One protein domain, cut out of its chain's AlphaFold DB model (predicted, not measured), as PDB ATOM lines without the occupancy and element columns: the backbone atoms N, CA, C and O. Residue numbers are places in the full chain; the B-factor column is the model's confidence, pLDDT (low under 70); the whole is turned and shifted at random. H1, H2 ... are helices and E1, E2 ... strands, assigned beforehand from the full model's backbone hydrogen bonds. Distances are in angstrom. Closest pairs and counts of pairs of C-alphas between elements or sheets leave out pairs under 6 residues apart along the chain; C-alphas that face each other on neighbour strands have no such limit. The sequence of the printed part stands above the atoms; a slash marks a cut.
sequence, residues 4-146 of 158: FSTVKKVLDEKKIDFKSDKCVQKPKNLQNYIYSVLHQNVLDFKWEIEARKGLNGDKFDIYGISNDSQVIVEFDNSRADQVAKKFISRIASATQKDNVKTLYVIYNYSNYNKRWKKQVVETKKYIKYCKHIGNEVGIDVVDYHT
ATOM      1  N   PHE A   4     110.621 179.736 199.605       92.56
ATOM      2  CA  PHE A   4     111.681 180.751 199.628       92.56
ATOM      3  C   PHE A   4     112.490 180.765 200.921       92.56
ATOM      4  O   PHE A   4     113.689 181.009 200.867       92.56
ATOM      5  N   SER A   5     111.886 180.467 202.077       90.00
ATOM      6  CA  SER A   5     112.654 180.371 203.324       90.00
ATOM      7  C   SER A   5     113.661 179.218 203.307       90.00
ATOM      8  O   SER A   5     114.755 179.388 203.832       90.00
ATOM      9  N   THR A   6     113.359 178.103 202.631       92.38
ATOM     10  CA  THR A   6     114.330 177.017 202.415       92.38
ATOM     11  C   THR A   6     115.482 177.469 201.519       92.38
ATOM     12  O   THR A   6     116.637 177.250 201.865       92.38
ATOM     13  N   VAL A   7     115.186 178.158 200.408       93.00
ATOM     14  CA  VAL A   7     116.217 178.720 199.513       93.00
ATOM     15  C   VAL A   7     117.134 179.680 200.272       93.00
ATOM     16  O   VAL A   7     118.350 179.522 200.224       93.00
ATOM     17  N   LYS A   8     116.555 180.639 201.008       93.56
ATOM     18  CA  LYS A   8     117.314 181.616 201.803       93.56
ATOM     19  C   LYS A   8     118.174 180.924 202.857       93.56
ATOM     20  O   LYS A   8     119.372 181.147 202.887       93.56
ATOM     21  N   LYS A   9     117.596 179.988 203.619       92.12
ATOM     22  CA  LYS A   9     118.320 179.199 204.623       92.12
ATOM     23  C   LYS A   9     119.531 178.474 204.028       92.12
ATOM     24  O   LYS A   9     120.617 178.560 204.587       92.12
ATOM     25  N   VAL A  10     119.360 177.782 202.901       91.19
ATOM     26  CA  VAL A  10     120.454 177.052 202.239       91.19
ATOM     27  C   VAL A  10     121.567 178.005 201.795       91.19
ATOM     28  O   VAL A  10     122.744 177.711 202.000       91.19
ATOM     29  N   LEU A  11     121.214 179.152 201.208       89.69
ATOM     30  CA  LEU A  11     122.194 180.155 200.786       89.69
ATOM     31  C   LEU A  11     122.899 180.812 201.986       89.69
ATOM     32  O   LEU A  11     124.115 180.990 201.947       89.69
ATOM     33  N   ASP A  12     122.170 181.090 203.067       87.31
ATOM     34  CA  ASP A  12     122.706 181.627 204.321       87.31
ATOM     35  C   ASP A  12     123.679 180.659 205.005       87.31
ATOM     36  O   ASP A  12     124.751 181.071 205.445       87.31
ATOM     37  N   GLU A  13     123.348 179.369 205.088       84.25
ATOM     38  CA  GLU A  13     124.220 178.344 205.680       84.25
ATOM     39  C   GLU A  13     125.499 178.156 204.859       84.25
ATOM     40  O   GLU A  13     126.586 177.959 205.407       84.25
ATOM     41  N   LYS A  14     125.384 178.263 203.533       75.75
ATOM     42  CA  LYS A  14     126.507 178.115 202.604       75.75
ATOM     43  C   LYS A  14     127.274 179.399 202.347       75.75
ATOM     44  O   LYS A  14     128.338 179.333 201.732       75.75
ATOM     45  N   LYS A  15     126.849 180.525 202.939       68.62
ATOM     46  CA  LYS A  15     127.561 181.809 202.854       68.62
ATOM     47  C   LYS A  15     129.026 181.721 203.297       68.62
ATOM     48  O   LYS A  15     129.873 182.476 202.831       68.62
ATOM     49  N   ILE A  16     129.319 180.774 204.197       51.56
ATOM     50  CA  ILE A  16     130.645 180.517 204.770       51.56
ATOM     51  C   ILE A  16     131.557 179.697 203.838       51.56
ATOM     52  O   ILE A  16     132.774 179.808 203.936       51.56
ATOM     53  N   ASP A  17     131.014 178.953 202.878       52.97
ATOM     54  CA  ASP A  17     131.826 178.162 201.947       52.97
ATOM     55  C   ASP A  17     132.306 179.010 200.745       52.97
ATOM     56  O   ASP A  17     133.380 178.762 200.189       52.97
ATOM     57  N   PHE A  18     131.597 180.099 200.405       54.22
ATOM     58  CA  PHE A  18     132.018 181.074 199.373       54.22
ATOM     59  C   PHE A  18     133.237 181.921 199.780       54.22
ATOM     60  O   PHE A  18     133.696 182.772 199.018       54.22
ATOM     61  N   LYS A  19     133.747 181.688 200.992       49.03
ATOM     62  CA  LYS A  19     134.799 182.435 201.678       49.03
ATOM     63  C   LYS A  19     136.229 182.041 201.298       49.03
ATOM     64  O   LYS A  19     137.167 182.706 201.722       49.03
ATOM     65  N   SER A  20     136.432 180.959 200.547       42.31
ATOM     66  CA  SER A  20     137.791 180.509 200.212       42.31
ATOM     67  C   SER A  20     138.325 181.161 198.930       42.31
ATOM     68  O   SER A  20     137.626 181.222 197.916       42.31
ATOM     69  N   ASP A  21     139.606 181.553 198.938       47.22
ATOM     70  CA  ASP A  21     140.363 182.116 197.800       47.22
ATOM     71  C   ASP A  21     140.280 181.283 196.499       47.22
ATOM     72  O   ASP A  21     140.622 181.754 195.413       47.22
ATOM     73  N   LYS A  22     139.799 180.034 196.579       44.84
ATOM     74  CA  LYS A  22     139.602 179.131 195.439       44.84
ATOM     75  C   LYS A  22     138.312 179.403 194.645       44.84
ATOM     76  O   LYS A  22     138.291 179.136 193.444       44.84
ATOM     77  N   CYS A  23     137.257 179.950 195.261       44.78
ATOM     78  CA  CYS A  23     135.993 180.289 194.573       44.78
ATOM     79  C   CYS A  23     136.038 181.656 193.875       44.78
ATOM     80  O   CYS A  23     135.343 181.874 192.883       44.78
ATOM     81  N   VAL A  24     136.908 182.540 194.359       49.38
ATOM     82  CA  VAL A  24     137.092 183.920 193.895       49.38
ATOM     83  C   VAL A  24     137.598 184.003 192.446       49.38
ATOM     84  O   VAL A  24     137.369 184.992 191.753       49.38
ATOM     85  N   GLN A  25     138.259 182.962 191.932       51.78
ATOM     86  CA  GLN A  25     139.018 183.105 190.689       51.78
ATOM     87  C   GLN A  25     138.178 183.105 189.399       51.78
ATOM     88  O   GLN A  25     138.687 183.591 188.388       51.78
ATOM     89  N   LYS A  26     136.921 182.609 189.378       63.53
ATOM     90  CA  LYS A  26     136.049 182.659 188.176       63.53
ATOM     91  C   LYS A  26     134.545 182.689 188.523       63.53
ATOM     92  O   LYS A  26     134.073 181.732 189.135       63.53
ATOM     93  N   PRO A  27     133.756 183.658 188.010       66.56
ATOM     94  CA  PRO A  27     132.299 183.740 188.225       66.56
ATOM     95  C   PRO A  27     131.552 182.442 187.892       66.56
ATOM     96  O   PRO A  27     130.643 182.031 188.604       66.56
ATOM     97  N   LYS A  28     132.005 181.735 186.850       75.31
ATOM     98  CA  LYS A  28     131.437 180.450 186.423       75.31
ATOM     99  C   LYS A  28     131.581 179.344 187.477       75.31
ATOM    100  O   LYS A  28     130.697 178.505 187.603       75.31
ATOM    101  N   ASN A  29     132.671 179.338 188.246       81.94
ATOM    102  CA  ASN A  29     132.869 178.348 189.308       81.94
ATOM    103  C   ASN A  29     131.914 178.610 190.474       81.94
ATOM    104  O   ASN A  29     131.318 177.670 190.994       81.94
ATOM    105  N   LEU A  30     131.741 179.882 190.839       81.06
ATOM    106  CA  LEU A  30     130.795 180.301 191.868       81.06
ATOM    107  C   LEU A  30     129.349 179.969 191.468       81.06
ATOM    108  O   LEU A  30     128.629 179.356 192.250       81.06
ATOM    109  N   GLN A  31     128.959 180.278 190.228       88.62
ATOM    110  CA  GLN A  31     127.647 179.927 189.681       88.62
ATOM    111  C   GLN A  31     127.396 178.413 189.718       88.62
ATOM    112  O   GLN A  31     126.370 177.974 190.231       88.62
ATOM    113  N   ASN A  32     128.341 177.599 189.234       90.00
ATOM    114  CA  ASN A  32     128.215 176.137 189.255       90.00
ATOM    115  C   ASN A  32     128.107 175.579 190.682       90.00
ATOM    116  O   ASN A  32     127.354 174.634 190.930       90.00
ATOM    117  N   TYR A  33     128.861 176.155 191.620       87.69
ATOM    118  CA  TYR A  33     128.823 175.753 193.020       87.69
ATOM    119  C   TYR A  33     127.466 176.081 193.659       87.69
ATOM    120  O   TYR A  33     126.824 175.184 194.202       87.69
ATOM    121  N   ILE A  34     126.976 177.318 193.513       89.88
ATOM    122  CA  ILE A  34     125.642 177.728 193.988       89.88
ATOM    123  C   ILE A  34     124.553 176.856 193.369       89.88
ATOM    124  O   ILE A  34     123.668 176.384 194.077       89.88
ATOM    125  N   TYR A  35     124.628 176.613 192.060       94.25
ATOM    126  CA  TYR A  35     123.695 175.731 191.371       94.25
ATOM    127  C   TYR A  35     123.673 174.340 192.010       94.25
ATOM    128  O   TYR A  35     122.602 173.829 192.321       94.25
ATOM    129  N   SER A  36     124.845 173.751 192.265       92.19
ATOM    130  CA  SER A  36     124.952 172.428 192.888       92.19
ATOM    131  C   SER A  36     124.356 172.414 194.297       92.19
ATOM    132  O   SER A  36     123.615 171.495 194.639       92.19
ATOM    133  N   VAL A  37     124.619 173.457 195.092       91.75
ATOM    134  CA  VAL A  37     124.046 173.636 196.433       91.75
ATOM    135  C   VAL A  37     122.517 173.702 196.369       91.75
ATOM    136  O   VAL A  37     121.846 172.955 197.082       91.75
ATOM    137  N   LEU A  38     121.955 174.547 195.505       94.19
ATOM    138  CA  LEU A  38     120.506 174.696 195.351       94.19
ATOM    139  C   LEU A  38     119.859 173.402 194.844       94.19
ATOM    140  O   LEU A  38     118.877 172.942 195.419       94.19
ATOM    141  N   HIS A  39     120.449 172.774 193.827       95.06
ATOM    142  CA  HIS A  39     119.945 171.540 193.228       95.06
ATOM    143  C   HIS A  39     119.941 170.361 194.211       95.06
ATOM    144  O   HIS A  39     119.044 169.527 194.165       95.06
ATOM    145  N   GLN A  40     120.934 170.264 195.099       93.81
ATOM    146  CA  GLN A  40     121.028 169.167 196.071       93.81
ATOM    147  C   GLN A  40     120.150 169.375 197.310       93.81
ATOM    148  O   GLN A  40     119.709 168.396 197.904       93.81
ATOM    149  N   ASN A  41     119.908 170.629 197.713       93.81
ATOM    150  CA  ASN A  41     119.270 170.939 198.999       93.81
ATOM    151  C   ASN A  41     117.849 171.509 198.867       93.81
ATOM    152  O   ASN A  41     117.111 171.535 199.850       93.81
ATOM    153  N   VAL A  42     117.442 171.965 197.678       94.06
ATOM    154  CA  VAL A  42     116.119 172.556 197.431       94.06
ATOM    155  C   VAL A  42     115.409 171.797 196.306       94.06
ATOM    156  O   VAL A  42     115.334 172.254 195.166       94.06
ATOM    157  N   LEU A  43     114.880 170.620 196.648       92.56
ATOM    158  CA  LEU A  43     114.296 169.664 195.694       92.56
ATOM    159  C   LEU A  43     112.921 170.083 195.139       92.56
ATOM    160  O   LEU A  43     112.490 169.566 194.113       92.56
ATOM    161  N   ASP A  44     112.253 171.046 195.779       93.44
ATOM    162  CA  ASP A  44     110.928 171.543 195.371       93.44
ATOM    163  C   ASP A  44     110.949 172.371 194.074       93.44
ATOM    164  O   ASP A  44     109.892 172.750 193.560       93.44
ATOM    165  N   PHE A  45     112.137 172.690 193.560       95.56
ATOM    166  CA  PHE A  45     112.327 173.447 192.331       95.56
ATOM    167  C   PHE A  45     113.047 172.601 191.287       95.56
ATOM    168  O   PHE A  45     114.033 171.920 191.567       95.56
ATOM    169  N   LYS A  46     112.602 172.727 190.039       95.88
ATOM    170  CA  LYS A  46     113.396 172.338 188.881       95.88
ATOM    171  C   LYS A  46     114.394 173.453 188.590       95.88
ATOM    172  O   LYS A  46     113.984 174.566 188.261       95.88
ATOM    173  N   TRP A  47     115.681 173.140 188.702       96.62
ATOM    174  CA  TRP A  47     116.769 174.089 188.492       96.62
ATOM    175  C   TRP A  47     117.350 173.987 187.077       96.62
ATOM    176  O   TRP A  47     117.536 172.897 186.544       96.62
ATOM    177  N   GLU A  48     117.665 175.133 186.484       95.25
ATOM    178  CA  GLU A  48     118.336 175.282 185.193       95.25
ATOM    179  C   GLU A  48     119.449 176.335 185.333       95.25
ATOM    180  O   GLU A  48     119.259 177.376 185.965       95.25
ATOM    181  N   ILE A  49     120.615 176.076 184.739       94.31
ATOM    182  CA  ILE A  49     121.715 177.043 184.629       94.31
ATOM    183  C   ILE A  49     121.679 177.695 183.244       94.31
ATOM    184  O   ILE A  49     121.346 177.030 182.263       94.31
ATOM    185  N   GLU A  50     122.019 178.983 183.150       90.50
ATOM    186  CA  GLU A  50     122.054 179.713 181.872       90.50
ATOM    187  C   GLU A  50     120.718 179.651 181.094       90.50
ATOM    188  O   GLU A  50     120.678 179.592 179.861       90.50
ATOM    189  N   ALA A  51     119.602 179.668 181.825       87.31
ATOM    190  CA  ALA A  51     118.270 179.459 181.281       87.31
ATOM    191  C   ALA A  51     117.805 180.664 180.447       87.31
ATOM    192  O   ALA A  51     117.740 181.792 180.933       87.31
ATOM    193  N   ARG A  52     117.421 180.435 179.186       85.69
ATOM    194  CA  ARG A  52     116.839 181.476 178.322       85.69
ATOM    195  C   ARG A  52     115.330 181.540 178.528       85.69
ATOM    196  O   ARG A  52     114.595 180.751 177.936       85.69
ATOM    197  N   LYS A  53     114.882 182.433 179.410       75.69
ATOM    198  CA  LYS A  53     113.468 182.550 179.821       75.69
ATOM    199  C   LYS A  53     112.931 183.984 179.779       75.69
ATOM    200  O   LYS A  53     111.764 184.189 180.092       75.69
ATOM    201  N   GLY A  54     113.765 184.968 179.436       69.56
ATOM    202  CA  GLY A  54     113.333 186.360 179.365       69.56
ATOM    203  C   GLY A  54     112.487 186.691 178.136       69.56
ATOM    204  O   GLY A  54     112.515 185.955 177.150       69.56
ATOM    205  N   LEU A  55     111.821 187.850 178.175       71.88
ATOM    206  CA  LEU A  55     111.057 188.440 177.060       71.88
ATOM    207  C   LEU A  55     111.773 188.350 175.710       71.88
ATOM    208  O   LEU A  55     111.179 187.971 174.710       71.88
ATOM    209  N   ASN A  56     113.067 188.668 175.710       78.38
ATOM    210  CA  ASN A  56     113.905 188.702 174.513       78.38
ATOM    211  C   ASN A  56     114.898 187.530 174.465       78.38
ATOM    212  O   ASN A  56     115.980 187.640 173.893       78.38
ATOM    213  N   GLY A  57     114.572 186.413 175.124       77.62
ATOM    214  CA  GLY A  57     115.494 185.288 175.271       77.62
ATOM    215  C   GLY A  57     116.670 185.599 176.194       77.62
ATOM    216  O   GLY A  57     117.732 184.980 176.070       77.62
ATOM    217  N   ASP A  58     116.486 186.555 177.112       82.62
ATOM    218  CA  ASP A  58     117.515 186.891 178.079       82.62
ATOM    219  C   ASP A  58     117.894 185.669 178.927       82.62
ATOM    220  O   ASP A  58     117.046 184.858 179.316       82.62
ATOM    221  N   LYS A  59     119.195 185.562 179.207       89.06
ATOM    222  CA  LYS A  59     119.805 184.442 179.919       89.06
ATOM    223  C   LYS A  59     119.836 184.706 181.420       89.06
ATOM    224  O   LYS A  59     120.488 185.656 181.850       89.06
ATOM    225  N   PHE A  60     119.158 183.873 182.192       92.19
ATOM    226  CA  PHE A  60     119.207 183.898 183.650       92.19
ATOM    227  C   PHE A  60     120.398 183.054 184.092       92.19
ATOM    228  O   PHE A  60     120.601 181.968 183.540       92.19
ATOM    229  N   ASP A  61     121.194 183.522 185.051       94.00
ATOM    230  CA  ASP A  61     122.379 182.760 185.460       94.00
ATOM    231  C   ASP A  61     121.974 181.433 186.125       94.00
ATOM    232  O   ASP A  61     122.444 180.368 185.712       94.00
ATOM    233  N   ILE A  62     121.050 181.465 187.089       95.44
ATOM    234  CA  ILE A  62     120.357 180.270 187.596       95.44
ATOM    235  C   ILE A  62     118.862 180.565 187.699       95.44
ATOM    236  O   ILE A  62     118.446 181.613 188.193       95.44
ATOM    237  N   TYR A  63     118.051 179.606 187.264       95.62
ATOM    238  CA  TYR A  63     116.600 179.663 187.341       95.62
ATOM    239  C   TYR A  63     116.052 178.430 188.051       95.62
ATOM    240  O   TYR A  63     116.376 177.306 187.680       95.62
ATOM    241  N   GLY A  64     115.213 178.639 189.057       95.25
ATOM    242  CA  GLY A  64     114.438 177.595 189.715       95.25
ATOM    243  C   GLY A  64     112.956 177.818 189.462       95.25
ATOM    244  O   GLY A  64     112.470 178.934 189.628       95.25
ATOM    245  N   ILE A  65     112.213 176.773 189.106       93.56
ATOM    246  CA  ILE A  65     110.754 176.861 188.983       93.56
ATOM    247  C   ILE A  65     110.032 175.694 189.654       93.56
ATOM    248  O   ILE A  65     110.464 174.547 189.590       93.56
ATOM    249  N   SER A  66     108.911 176.014 190.290       93.12
ATOM    250  CA  SER A  66     107.907 175.087 190.803       93.12
ATOM    251  C   SER A  66     106.510 175.561 190.365       93.12
ATOM    252  O   SER A  66     106.392 176.575 189.677       93.12
ATOM    253  N   ASN A  67     105.449 174.853 190.760       89.38
ATOM    254  CA  ASN A  67     104.083 175.141 190.299       89.38
ATOM    255  C   ASN A  67     103.594 176.573 190.595       89.38
ATOM    256  O   ASN A  67     102.873 177.143 189.787       89.38
ATOM    257  N   ASP A  68     103.970 177.142 191.739       92.12
ATOM    258  CA  ASP A  68     103.455 178.420 192.255       92.12
ATOM    259  C   ASP A  68     104.561 179.442 192.563       92.12
ATOM    260  O   ASP A  68     104.296 180.534 193.067       92.12
ATOM    261  N   SER A  69     105.819 179.072 192.319       94.38
ATOM    262  CA  SER A  69     106.981 179.853 192.738       94.38
ATOM    263  C   SER A  69     108.120 179.732 191.738       94.38
ATOM    264  O   SER A  69     108.397 178.636 191.244       94.38
ATOM    265  N   GLN A  70     108.848 180.823 191.528       94.44
ATOM    266  CA  GLN A  70     110.103 180.849 190.785       94.44
ATOM    267  C   GLN A  70     111.206 181.568 191.567       94.44
ATOM    268  O   GLN A  70     110.944 182.450 192.387       94.44
ATOM    269  N   VAL A  71     112.446 181.180 191.294       95.69
ATOM    270  CA  VAL A  71     113.661 181.763 191.854       95.69
ATOM    271  C   VAL A  71     114.565 182.157 190.698       95.69
ATOM    272  O   VAL A  71     114.844 181.344 189.818       95.69
ATOM    273  N   ILE A  72     115.035 183.396 190.701       95.50
ATOM    274  CA  ILE A  72     116.012 183.902 189.741       95.50
ATOM    275  C   ILE A  72     117.247 184.289 190.542       95.50
ATOM    276  O   ILE A  72     117.140 185.095 191.460       95.50
ATOM    277  N   VAL A  73     118.402 183.717 190.214       95.44
ATOM    278  CA  VAL A  73     119.685 184.090 190.819       95.44
ATOM    279  C   VAL A  73     120.566 184.680 189.734       95.44
ATOM    280  O   VAL A  73     120.774 184.050 188.696       95.44
ATOM    281  N   GLU A  74     121.081 185.879 189.980       94.94
ATOM    282  CA  GLU A  74     121.978 186.594 189.073       94.94
ATOM    283  C   GLU A  74     123.319 186.848 189.751       94.94
ATOM    284  O   GLU A  74     123.371 187.284 190.902       94.94
ATOM    285  N   PHE A  75     124.406 186.585 189.027       91.62
ATOM    286  CA  PHE A  75     125.765 186.847 189.477       91.62
ATOM    287  C   PHE A  75     126.248 188.133 188.830       91.62
ATOM    288  O   PHE A  75     126.428 188.215 187.610       91.62
ATOM    289  N   ASP A  76     126.493 189.140 189.656       89.81
ATOM    290  CA  ASP A  76     126.916 190.450 189.193       89.81
ATOM    291  C   ASP A  76     128.217 190.879 189.851       89.81
ATOM    292  O   ASP A  76     128.378 190.855 191.069       89.81
ATOM    293  N   ASN A  77     129.141 191.349 189.017       86.62
ATOM    294  CA  ASN A  77     130.240 192.162 189.510       86.62
ATOM    295  C   ASN A  77     129.666 193.384 190.241       86.62
ATOM    296  O   ASN A  77     128.598 193.868 189.860       86.62
ATOM    297  N   SER A  78     130.404 193.946 191.202       84.38
ATOM    298  CA  SER A  78     130.064 195.227 191.844       84.38
ATOM    299  C   SER A  78     130.052 196.378 190.833       84.38
ATOM    300  O   SER A  78     131.012 197.128 190.691       84.38
ATOM    301  N   ARG A  79     128.970 196.474 190.068       87.94
ATOM    302  CA  ARG A  79     128.678 197.450 189.029       87.94
ATOM    303  C   ARG A  79     127.191 197.757 189.104       87.94
ATOM    304  O   ARG A  79     126.360 196.962 188.665       87.94
ATOM    305  N   ALA A  80     126.872 198.936 189.620       91.88
ATOM    306  CA  ALA A  80     125.503 199.385 189.819       91.88
ATOM    307  C   ALA A  80     124.657 199.319 188.536       91.88
ATOM    308  O   ALA A  80     123.526 198.835 188.554       91.88
ATOM    309  N   ASP A  81     125.237 199.732 187.405       93.00
ATOM    310  CA  ASP A  81     124.564 199.712 186.107       93.00
ATOM    311  C   ASP A  81     124.192 198.291 185.658       93.00
ATOM    312  O   ASP A  81     123.140 198.092 185.054       93.00
ATOM    313  N   GLN A  82     125.042 197.306 185.956       92.25
ATOM    314  CA  GLN A  82     124.817 195.909 185.608       92.25
ATOM    315  C   GLN A  82     123.678 195.319 186.444       92.25
ATOM    316  O   GLN A  82     122.731 194.786 185.866       92.25
ATOM    317  N   VAL A  83     123.739 195.492 187.770       94.75
ATOM    318  CA  VAL A  83     122.704 195.028 188.709       94.75
ATOM    319  C   VAL A  83     121.338 195.601 188.328       94.75
ATOM    320  O   VAL A  83     120.370 194.860 188.176       94.75
ATOM    321  N   ALA A  84     121.265 196.912 188.087       95.69
ATOM    322  CA  ALA A  84     120.016 197.584 187.738       95.69
ATOM    323  C   ALA A  84     119.418 197.073 186.418       95.69
ATOM    324  O   ALA A  84     118.235 196.741 186.353       95.69
ATOM    325  N   LYS A  85     120.237 196.992 185.358       94.06
ATOM    326  CA  LYS A  85     119.785 196.552 184.026       94.06
ATOM    327  C   LYS A  85     119.271 195.121 184.057       94.06
ATOM    328  O   LYS A  85     118.211 194.848 183.492       94.06
ATOM    329  N   LYS A  86     120.013 194.219 184.710       94.12
ATOM    330  CA  LYS A  86     119.588 192.832 184.859       94.12
ATOM    331  C   LYS A  86     118.292 192.763 185.650       94.12
ATOM    332  O   LYS A  86     117.329 192.224 185.119       94.12
ATOM    333  N   PHE A  87     118.227 193.362 186.839       95.56
ATOM    334  CA  PHE A  87     117.021 193.337 187.668       95.56
ATOM    335  C   PHE A  87     115.771 193.733 186.875       95.56
ATOM    336  O   PHE A  87     114.857 192.920 186.763       95.56
ATOM    337  N   ILE A  88     115.775 194.906 186.228       93.75
ATOM    338  CA  ILE A  88     114.634 195.401 185.438       93.75
ATOM    339  C   ILE A  88     114.225 194.419 184.330       93.75
ATOM    340  O   ILE A  88     113.048 194.083 184.202       93.75
ATOM    341  N   SER A  89     115.184 193.914 183.551       91.75
ATOM    342  CA  SER A  89     114.906 192.952 182.473       91.75
ATOM    343  C   SER A  89     114.342 191.623 183.008       91.75
ATOM    344  O   SER A  89     113.414 191.047 182.425       91.75
ATOM    345  N   ARG A  90     114.861 191.131 184.141       91.25
ATOM    346  CA  ARG A  90     114.433 189.865 184.754       91.25
ATOM    347  C   ARG A  90     113.048 189.969 185.369       91.25
ATOM    348  O   ARG A  90     112.237 189.076 185.134       91.25
ATOM    349  N   ILE A  91     112.742 191.055 186.081       90.50
ATOM    350  CA  ILE A  91     111.414 191.220 186.679       90.50
ATOM    351  C   ILE A  91     110.332 191.411 185.616       90.50
ATOM    352  O   ILE A  91     109.296 190.773 185.727       90.50
ATOM    353  N   ALA A  92     110.600 192.150 184.531       89.06
ATOM    354  CA  ALA A  92     109.652 192.302 183.420       89.06
ATOM    355  C   ALA A  92     109.289 190.957 182.759       89.06
ATOM    356  O   ALA A  92     108.202 190.779 182.207       89.06
ATOM    357  N   SER A  93     110.210 189.993 182.820       84.25
ATOM    358  CA  SER A  93     109.975 188.620 182.368       84.25
ATOM    359  C   SER A  93     109.247 187.783 183.426       84.25
ATOM    360  O   SER A  93     108.364 186.996 183.099       84.25
ATOM    361  N   ALA A  94     109.600 187.960 184.700       78.56
ATOM    362  CA  ALA A  94     109.015 187.235 185.822       78.56
ATOM    363  C   ALA A  94     107.532 187.575 186.048       78.56
ATOM    364  O   ALA A  94     106.756 186.678 186.373       78.56
ATOM    365  N   THR A  95     107.136 188.833 185.833       75.69
ATOM    366  CA  THR A  95     105.776 189.349 186.074       75.69
ATOM    367  C   THR A  95     104.745 188.939 185.021       75.69
ATOM    368  O   THR A  95     103.582 189.293 185.152       75.69
ATOM    369  N   GLN A  96     105.128 188.204 183.973       70.88
ATOM    370  CA  GLN A  96     104.182 187.720 182.953       70.88
ATOM    371  C   GLN A  96     103.393 186.482 183.363       70.88
ATOM    372  O   GLN A  96     102.439 186.113 182.683       70.88
ATOM    373  N   LYS A  97     103.826 185.788 184.415       71.56
ATOM    374  CA  LYS A  97     103.151 184.582 184.883       71.56
ATOM    375  C   LYS A  97     102.262 184.937 186.060       71.56
ATOM    376  O   LYS A  97     102.751 185.105 187.177       71.56
ATOM    377  N   ASP A  98     100.963 185.009 185.797       75.06
ATOM    378  CA  ASP A  98      99.965 185.212 186.840       75.06
ATOM    379  C   ASP A  98     100.109 184.152 187.940       75.06
ATOM    380  O   ASP A  98     100.357 182.974 187.675       75.06
ATOM    381  N   ASN A  99      99.946 184.582 189.193       81.88
ATOM    382  CA  ASN A  99      99.982 183.736 190.390       81.88
ATOM    383  C   ASN A  99     101.307 182.995 190.665       81.88
ATOM    384  O   ASN A  99     101.334 182.104 191.514       81.88
ATOM    385  N   VAL A 100     102.419 183.368 190.017       89.69
ATOM    386  CA  VAL A 100     103.748 182.822 190.335       89.69
ATOM    387  C   VAL A 100     104.501 183.778 191.256       89.69
ATOM    388  O   VAL A 100     104.936 184.858 190.853       89.69
ATOM    389  N   LYS A 101     104.713 183.361 192.506       93.06
ATOM    390  CA  LYS A 101     105.550 184.112 193.452       93.06
ATOM    391  C   LYS A 101     106.992 184.105 192.967       93.06
ATOM    392  O   LYS A 101     107.483 183.083 192.492       93.06
ATOM    393  N   THR A 102     107.699 185.218 193.130       94.75
ATOM    394  CA  THR A 102     109.076 185.347 192.640       94.75
ATOM    395  C   THR A 102     110.019 185.744 193.764       94.75
ATOM    396  O   THR A 102     109.758 186.707 194.483       94.75
ATOM    397  N   LEU A 103     111.125 185.008 193.877       96.06
ATOM    398  CA  LEU A 103     112.307 185.395 194.638       96.06
ATOM    399  C   LEU A 103     113.420 185.762 193.654       96.06
ATOM    400  O   LEU A 103     113.806 184.946 192.817       96.06
ATOM    401  N   TYR A 104     113.950 186.971 193.772       96.56
ATOM    402  CA  TYR A 104     115.100 187.442 193.019       96.56
ATOM    403  C   TYR A 104     116.313 187.547 193.945       96.56
ATOM    404  O   TYR A 104     116.284 188.238 194.964       96.56
ATOM    405  N   VAL A 105     117.381 186.842 193.598       96.31
ATOM    406  CA  VAL A 105     118.618 186.771 194.369       96.31
ATOM    407  C   VAL A 105     119.720 187.483 193.596       96.31
ATOM    408  O   VAL A 105     120.090 187.065 192.500       96.31
ATOM    409  N   ILE A 106     120.265 188.539 194.190       95.06
ATOM    410  CA  ILE A 106     121.437 189.252 193.682       95.06
ATOM    411  C   ILE A 106     122.664 188.657 194.357       95.06
ATOM    412  O   ILE A 106     122.862 188.844 195.552       95.06
ATOM    413  N   TYR A 107     123.505 187.957 193.608       91.25
ATOM    414  CA  TYR A 107     124.792 187.500 194.109       91.25
ATOM    415  C   TYR A 107     125.888 188.453 193.628       91.25
ATOM    416  O   TYR A 107     126.325 188.386 192.476       91.25
ATOM    417  N   ASN A 108     126.334 189.361 194.496       88.38
ATOM    418  CA  ASN A 108     127.390 190.306 194.157       88.38
ATOM    419  C   ASN A 108     128.780 189.730 194.431       88.38
ATOM    420  O   ASN A 108     129.016 189.087 195.451       88.38
ATOM    421  N   TYR A 109     129.724 190.007 193.544       82.94
ATOM    422  CA  TYR A 109     131.118 189.647 193.751       82.94
ATOM    423  C   TYR A 109     132.057 190.751 193.263       82.94
ATOM    424  O   TYR A 109     131.736 191.544 192.370       82.94
ATOM    425  N   SER A 110     133.230 190.833 193.884       76.00
ATOM    426  CA  SER A 110     134.234 191.825 193.512       76.00
ATOM    427  C   SER A 110     134.912 191.459 192.196       76.00
ATOM    428  O   SER A 110     135.192 190.298 191.907       76.00
ATOM    429  N   ASN A 111     135.248 192.479 191.409       71.38
ATOM    430  CA  ASN A 111     136.085 192.336 190.216       71.38
ATOM    431  C   ASN A 111     137.557 192.722 190.470       71.38
ATOM    432  O   ASN A 111     138.326 192.810 189.512       71.38
ATOM    433  N   TYR A 112     137.923 193.020 191.726       70.88
ATOM    434  CA  TYR A 112     139.256 193.453 192.177       70.88
ATOM    435  C   TYR A 112     139.891 194.599 191.369       70.88
ATOM    436  O   TYR A 112     141.104 194.815 191.419       70.88
ATOM    437  N   ASN A 113     139.098 195.383 190.633       74.06
ATOM    438  CA  ASN A 113     139.623 196.513 189.874       74.06
ATOM    439  C   ASN A 113     140.026 197.659 190.825       74.06
ATOM    440  O   ASN A 113     139.496 197.779 191.920       74.06
ATOM    441  N   LYS A 114     140.906 198.583 190.419       73.50
ATOM    442  CA  LYS A 114     141.382 199.682 191.300       73.50
ATOM    443  C   LYS A 114     140.275 200.554 191.933       73.50
ATOM    444  O   LYS A 114     140.553 201.309 192.859       73.50
ATOM    445  N   ARG A 115     139.043 200.507 191.420       78.69
ATOM    446  CA  ARG A 115     137.881 201.292 191.861       78.69
ATOM    447  C   ARG A 115     136.803 200.446 192.551       78.69
ATOM    448  O   ARG A 115     135.756 201.009 192.868       78.69
ATOM    449  N   TRP A 116     137.045 199.157 192.814       76.56
ATOM    450  CA  TRP A 116     136.023 198.203 193.262       76.56
ATOM    451  C   TRP A 116     135.262 198.710 194.496       76.56
ATOM    452  O   TRP A 116     134.040 198.761 194.471       76.56
ATOM    453  N   LYS A 117     135.960 199.263 195.498       80.50
ATOM    454  CA  LYS A 117     135.342 199.842 196.709       80.50
ATOM    455  C   LYS A 117     134.310 200.940 196.422       80.50
ATOM    456  O   LYS A 117     133.236 200.946 197.011       80.50
ATOM    457  N   LYS A 118     134.606 201.869 195.503       82.88
ATOM    458  CA  LYS A 118     133.656 202.937 195.124       82.88
ATOM    459  C   LYS A 118     132.440 202.358 194.405       82.88
ATOM    460  O   LYS A 118     131.320 202.791 194.650       82.88
ATOM    461  N   GLN A 119     132.666 201.366 193.546       85.69
ATOM    462  CA  GLN A 119     131.585 200.704 192.819       85.69
ATOM    463  C   GLN A 119     130.689 199.886 193.752       85.69
ATOM    464  O   GLN A 119     129.494 199.798 193.501       85.69
ATOM    465  N   VAL A 120     131.227 199.333 194.841       85.38
ATOM    466  CA  VAL A 120     130.451 198.623 195.868       85.38
ATOM    467  C   VAL A 120     129.457 199.550 196.562       85.38
ATOM    468  O   VAL A 120     128.286 199.198 196.642       85.38
ATOM    469  N   VAL A 121     129.876 200.752 196.980       88.12
ATOM    470  CA  VAL A 121     128.972 201.741 197.610       88.12
ATOM    471  C   VAL A 121     127.807 202.089 196.683       88.12
ATOM    472  O   VAL A 121     126.641 202.043 197.074       88.12
ATOM    473  N   GLU A 122     128.106 202.381 195.416       90.81
ATOM    474  CA  GLU A 122     127.069 202.670 194.425       90.81
ATOM    475  C   GLU A 122     126.174 201.447 194.173       90.81
ATOM    476  O   GLU A 122     124.953 201.560 194.091       90.81
ATOM    477  N   THR A 123     126.761 200.253 194.114       91.81
ATOM    478  CA  THR A 123     126.022 199.002 193.914       91.81
ATOM    479  C   THR A 123     125.072 198.725 195.078       91.81
ATOM    480  O   THR A 123     123.912 198.404 194.835       91.81
ATOM    481  N   LYS A 124     125.501 198.939 196.328       91.31
ATOM    482  CA  LYS A 124     124.672 198.834 197.541       91.31
ATOM    483  C   LYS A 124     123.440 199.734 197.460       91.31
ATOM    484  O   LYS A 124     122.321 199.279 197.706       91.31
ATOM    485  N   LYS A 125     123.616 200.984 197.021       93.62
ATOM    486  CA  LYS A 125     122.506 201.915 196.760       93.62
ATOM    487  C   LYS A 125     121.526 201.363 195.717       93.62
ATOM    488  O   LYS A 125     120.318 201.400 195.934       93.62
ATOM    489  N   TYR A 126     122.019 200.810 194.611       95.75
ATOM    490  CA  TYR A 126     121.154 200.247 193.569       95.75
ATOM    491  C   TYR A 126     120.463 198.941 193.977       95.75
ATOM    492  O   TYR A 126     119.307 198.738 193.613       95.75
ATOM    493  N   ILE A 127     121.100 198.087 194.783       95.44
ATOM    494  CA  ILE A 127     120.444 196.909 195.370       95.44
ATOM    495  C   ILE A 127     119.262 197.342 196.244       95.44
ATOM    496  O   ILE A 127     118.192 196.741 196.161       95.44
ATOM    497  N   LYS A 128     119.396 198.424 197.027       96.00
ATOM    498  CA  LYS A 128     118.265 198.983 197.789       96.00
ATOM    499  C   LYS A 128     117.119 199.426 196.886       96.00
ATOM    500  O   LYS A 128     115.967 199.148 197.206       96.00
ATOM    501  N   TYR A 129     117.419 200.060 195.753       97.25
ATOM    502  CA  TYR A 129     116.392 200.399 194.764       97.25
ATOM    503  C   TYR A 129     115.716 199.156 194.191       97.25
ATOM    504  O   TYR A 129     114.492 199.129 194.102       97.25
ATOM    505  N   CYS A 130     116.477 198.105 193.881       97.56
ATOM    506  CA  CYS A 130     115.916 196.837 193.414       97.56
ATOM    507  C   CYS A 130     114.984 196.216 194.464       97.56
ATOM    508  O   CYS A 130     113.887 195.790 194.125       97.56
ATOM    509  N   LYS A 131     115.371 196.225 195.746       97.50
ATOM    510  CA  LYS A 131     114.527 195.743 196.851       97.50
ATOM    511  C   LYS A 131     113.242 196.546 197.007       97.50
ATOM    512  O   LYS A 131     112.178 195.955 197.154       97.50
ATOM    513  N   HIS A 132     113.340 197.874 196.958       97.56
ATOM    514  CA  HIS A 132     112.174 198.748 197.042       97.56
ATOM    515  C   HIS A 132     111.205 198.482 195.886       97.56
ATOM    516  O   HIS A 132     110.047 198.170 196.129       97.56
ATOM    517  N   ILE A 133     111.696 198.502 194.642       96.50
ATOM    518  CA  ILE A 133     110.878 198.212 193.455       96.50
ATOM    519  C   ILE A 133     110.285 196.806 193.536       96.50
ATOM    520  O   ILE A 133     109.102 196.637 193.272       96.50
ATOM    521  N   GLY A 134     111.089 195.809 193.918       95.62
ATOM    522  CA  GLY A 134     110.648 194.429 194.091       95.62
ATOM    523  C   GLY A 134     109.454 194.329 195.033       95.62
ATOM    524  O   GLY A 134     108.444 193.739 194.662       95.62
ATOM    525  N   ASN A 135     109.525 194.985 196.194       94.81
ATOM    526  CA  ASN A 135     108.417 195.039 197.142       94.81
ATOM    527  C   ASN A 135     107.140 195.633 196.521       94.81
ATOM    528  O   ASN A 135     106.075 195.033 196.653       94.81
ATOM    529  N   GLU A 136     107.251 196.754 195.800       95.19
ATOM    530  CA  GLU A 136     106.105 197.400 195.136       95.19
ATOM    531  C   GLU A 136     105.443 196.507 194.075       95.19
ATOM    532  O   GLU A 136     104.240 196.605 193.844       95.19
ATOM    533  N   VAL A 137     106.205 195.608 193.443       92.62
ATOM    534  CA  VAL A 137     105.699 194.696 192.400       92.62
ATOM    535  C   VAL A 137     105.495 193.254 192.882       92.62
ATOM    536  O   VAL A 137     105.294 192.354 192.068       92.62
ATOM    537  N   GLY A 138     105.544 193.004 194.196       91.56
ATOM    538  CA  GLY A 138     105.296 191.677 194.777       91.56
ATOM    539  C   GLY A 138     106.407 190.642 194.534       91.56
ATOM    540  O   GLY A 138     106.142 189.438 194.517       91.56
ATOM    541  N   ILE A 139     107.646 191.094 194.346       94.00
ATOM    542  CA  ILE A 139     108.846 190.268 194.170       94.00
ATOM    543  C   ILE A 139     109.732 190.390 195.411       94.00
ATOM    544  O   ILE A 139     110.178 191.474 195.779       94.00
ATOM    545  N   ASP A 140     110.036 189.256 196.037       95.44
ATOM    546  CA  ASP A 140     110.970 189.190 197.159       95.44
ATOM    547  C   ASP A 140     112.402 189.312 196.624       95.44
ATOM    548  O   ASP A 140     112.790 188.565 195.726       95.44
ATOM    549  N   VAL A 141     113.183 190.262 197.138       96.69
ATOM    550  CA  VAL A 141     114.548 190.532 196.667       96.69
ATOM    551  C   VAL A 141     115.528 190.389 197.822       96.69
ATOM    552  O   VAL A 141     115.419 191.077 198.839       96.69
ATOM    553  N   VAL A 142     116.530 189.536 197.637       95.44
ATOM    554  CA  VAL A 142     117.632 189.339 198.586       95.44
ATOM    555  C   VAL A 142     118.972 189.452 197.877       95.44
ATOM    556  O   VAL A 142     119.073 189.226 196.674       95.44
ATOM    557  N   ASP A 143     120.002 189.804 198.628       93.00
ATOM    558  CA  ASP A 143     121.371 189.960 198.162       93.00
ATOM    559  C   ASP A 143     122.335 189.136 199.018       93.00
ATOM    560  O   ASP A 143     122.182 189.042 200.234       93.00
ATOM    561  N   TYR A 144     123.323 188.539 198.359       89.12
ATOM    562  CA  TYR A 144     124.456 187.848 198.968       89.12
ATOM    563  C   TYR A 144     125.734 188.375 198.334       89.12
ATOM    564  O   TYR A 144     125.734 188.746 197.158       89.12
ATOM    565  N   HIS A 145     126.828 188.382 199.088       84.25
ATOM    566  CA  HIS A 145     128.098 188.914 198.613       84.25
ATOM    567  C   HIS A 145     129.245 187.926 198.840       84.25
ATOM    568  O   HIS A 145     129.150 186.994 199.640       84.25
ATOM    569  N   THR A 146     130.342 188.099 198.104       76.50
ATOM    570  CA  THR A 146     131.611 187.442 198.440       76.50
ATOM    571  C   THR A 146     132.228 188.071 199.688       76.50
ATOM    572  O   THR A 146     131.961 189.226 200.013       76.50
TER     573      THR A 146
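Overview. This is residues 4 to 146 of the 158 residues of an uncharacterized protein of Streptococcus salivarius (UniProt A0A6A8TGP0). A twisted sheet of five strands makes the core, with two helices packed on each face: H3 and H4 side by side on one face, H1 and H2 on the other, where they stand at a steep angle to each other. The domain is thus three layers, helices on both faces of a sheet. The printed part has 143 residues, with four named helices and five named strands in the order H1 H2 E1 E2 E3 H3 E4 H4 E5; it is of the mixed class, helices and strands. The mixed sheet has the order E1 E2 E3 E4 E5, antiparallel from E1 to E3 and parallel from E3 to E5. The whole is compact, with a radius of gyration of the C-alphas of 14.5 A and spans of 44 by 30 by 26 A.

Along the chain. Begin with the sheet: E1 is residues 46 to 52, E2 59 to 65, E3 69 to 77, E4 101 to 109 and E5 139 to 145. Find C-alpha 69 at (106.981, 179.853, 192.738); from there E3 runs 26.5 A to C-alpha 77, and E4 is 26.2 A long. H3 is residues 80 to 94, 20.9 A, and H4 is residues 116 to 136, 30.0 A. H1, residues 4 to 14, begins at C-alpha 4 at (111.681, 180.751, 199.628), and H2, residues 27 to 41, is 21.2 A long. E5 ends at C-alpha 145 at (128.098, 188.914, 198.613).

Arrangement. Look first at the meander E1 E2 E3, each strand the antiparallel neighbour of the one before, in two hairpins: N 48 and O 63 are 2.8 A apart, and N 64 and O 71 2.8 A. E3 and E4 are parallel, with N 72 and O 103 at 2.9 A, and so are E4 and E5, with N 106 and O 142 at 2.8 A. E3, H3, E4 and E4, H4, E5 are strand-helix-strand units, two parallel neighbour strands with a helix between, each with a right-handed crossover. H3 and H4 touch at a shallow tilt of 25 degrees, the same way; their closest C-alphas are those of Ala 80 and Thr 123, 4.1 A. H4 lies over E4 and E5, its height over the sheet 8.8 A. On the opposite face H1 lies over E4, and H1 and H2 touch at a steep tilt of 58 degrees, opposite ways, closest at the C-alphas of Val 10 and Asn 41, 7.0 A. The closest C-alphas of H2 and E1 are those of His 39 and Trp 47, 6.2 A. In H1, H2, H3 and H4 every O i to N i+4 pair is within hydrogen-bond range.

Size, cuts and confidence. The C-alphas farthest apart, those of Asn 67 and Lys 114, are 44.7 A apart. The printed part has no cut, and the link from H1 to H2, 12 residues, is long. Look for low confidence at residues 15 to 27, of which 27 belongs to H2, and at residue 54, between E1 and E2: these have pLDDT under 70, against a mean of 85.9 for the printed part.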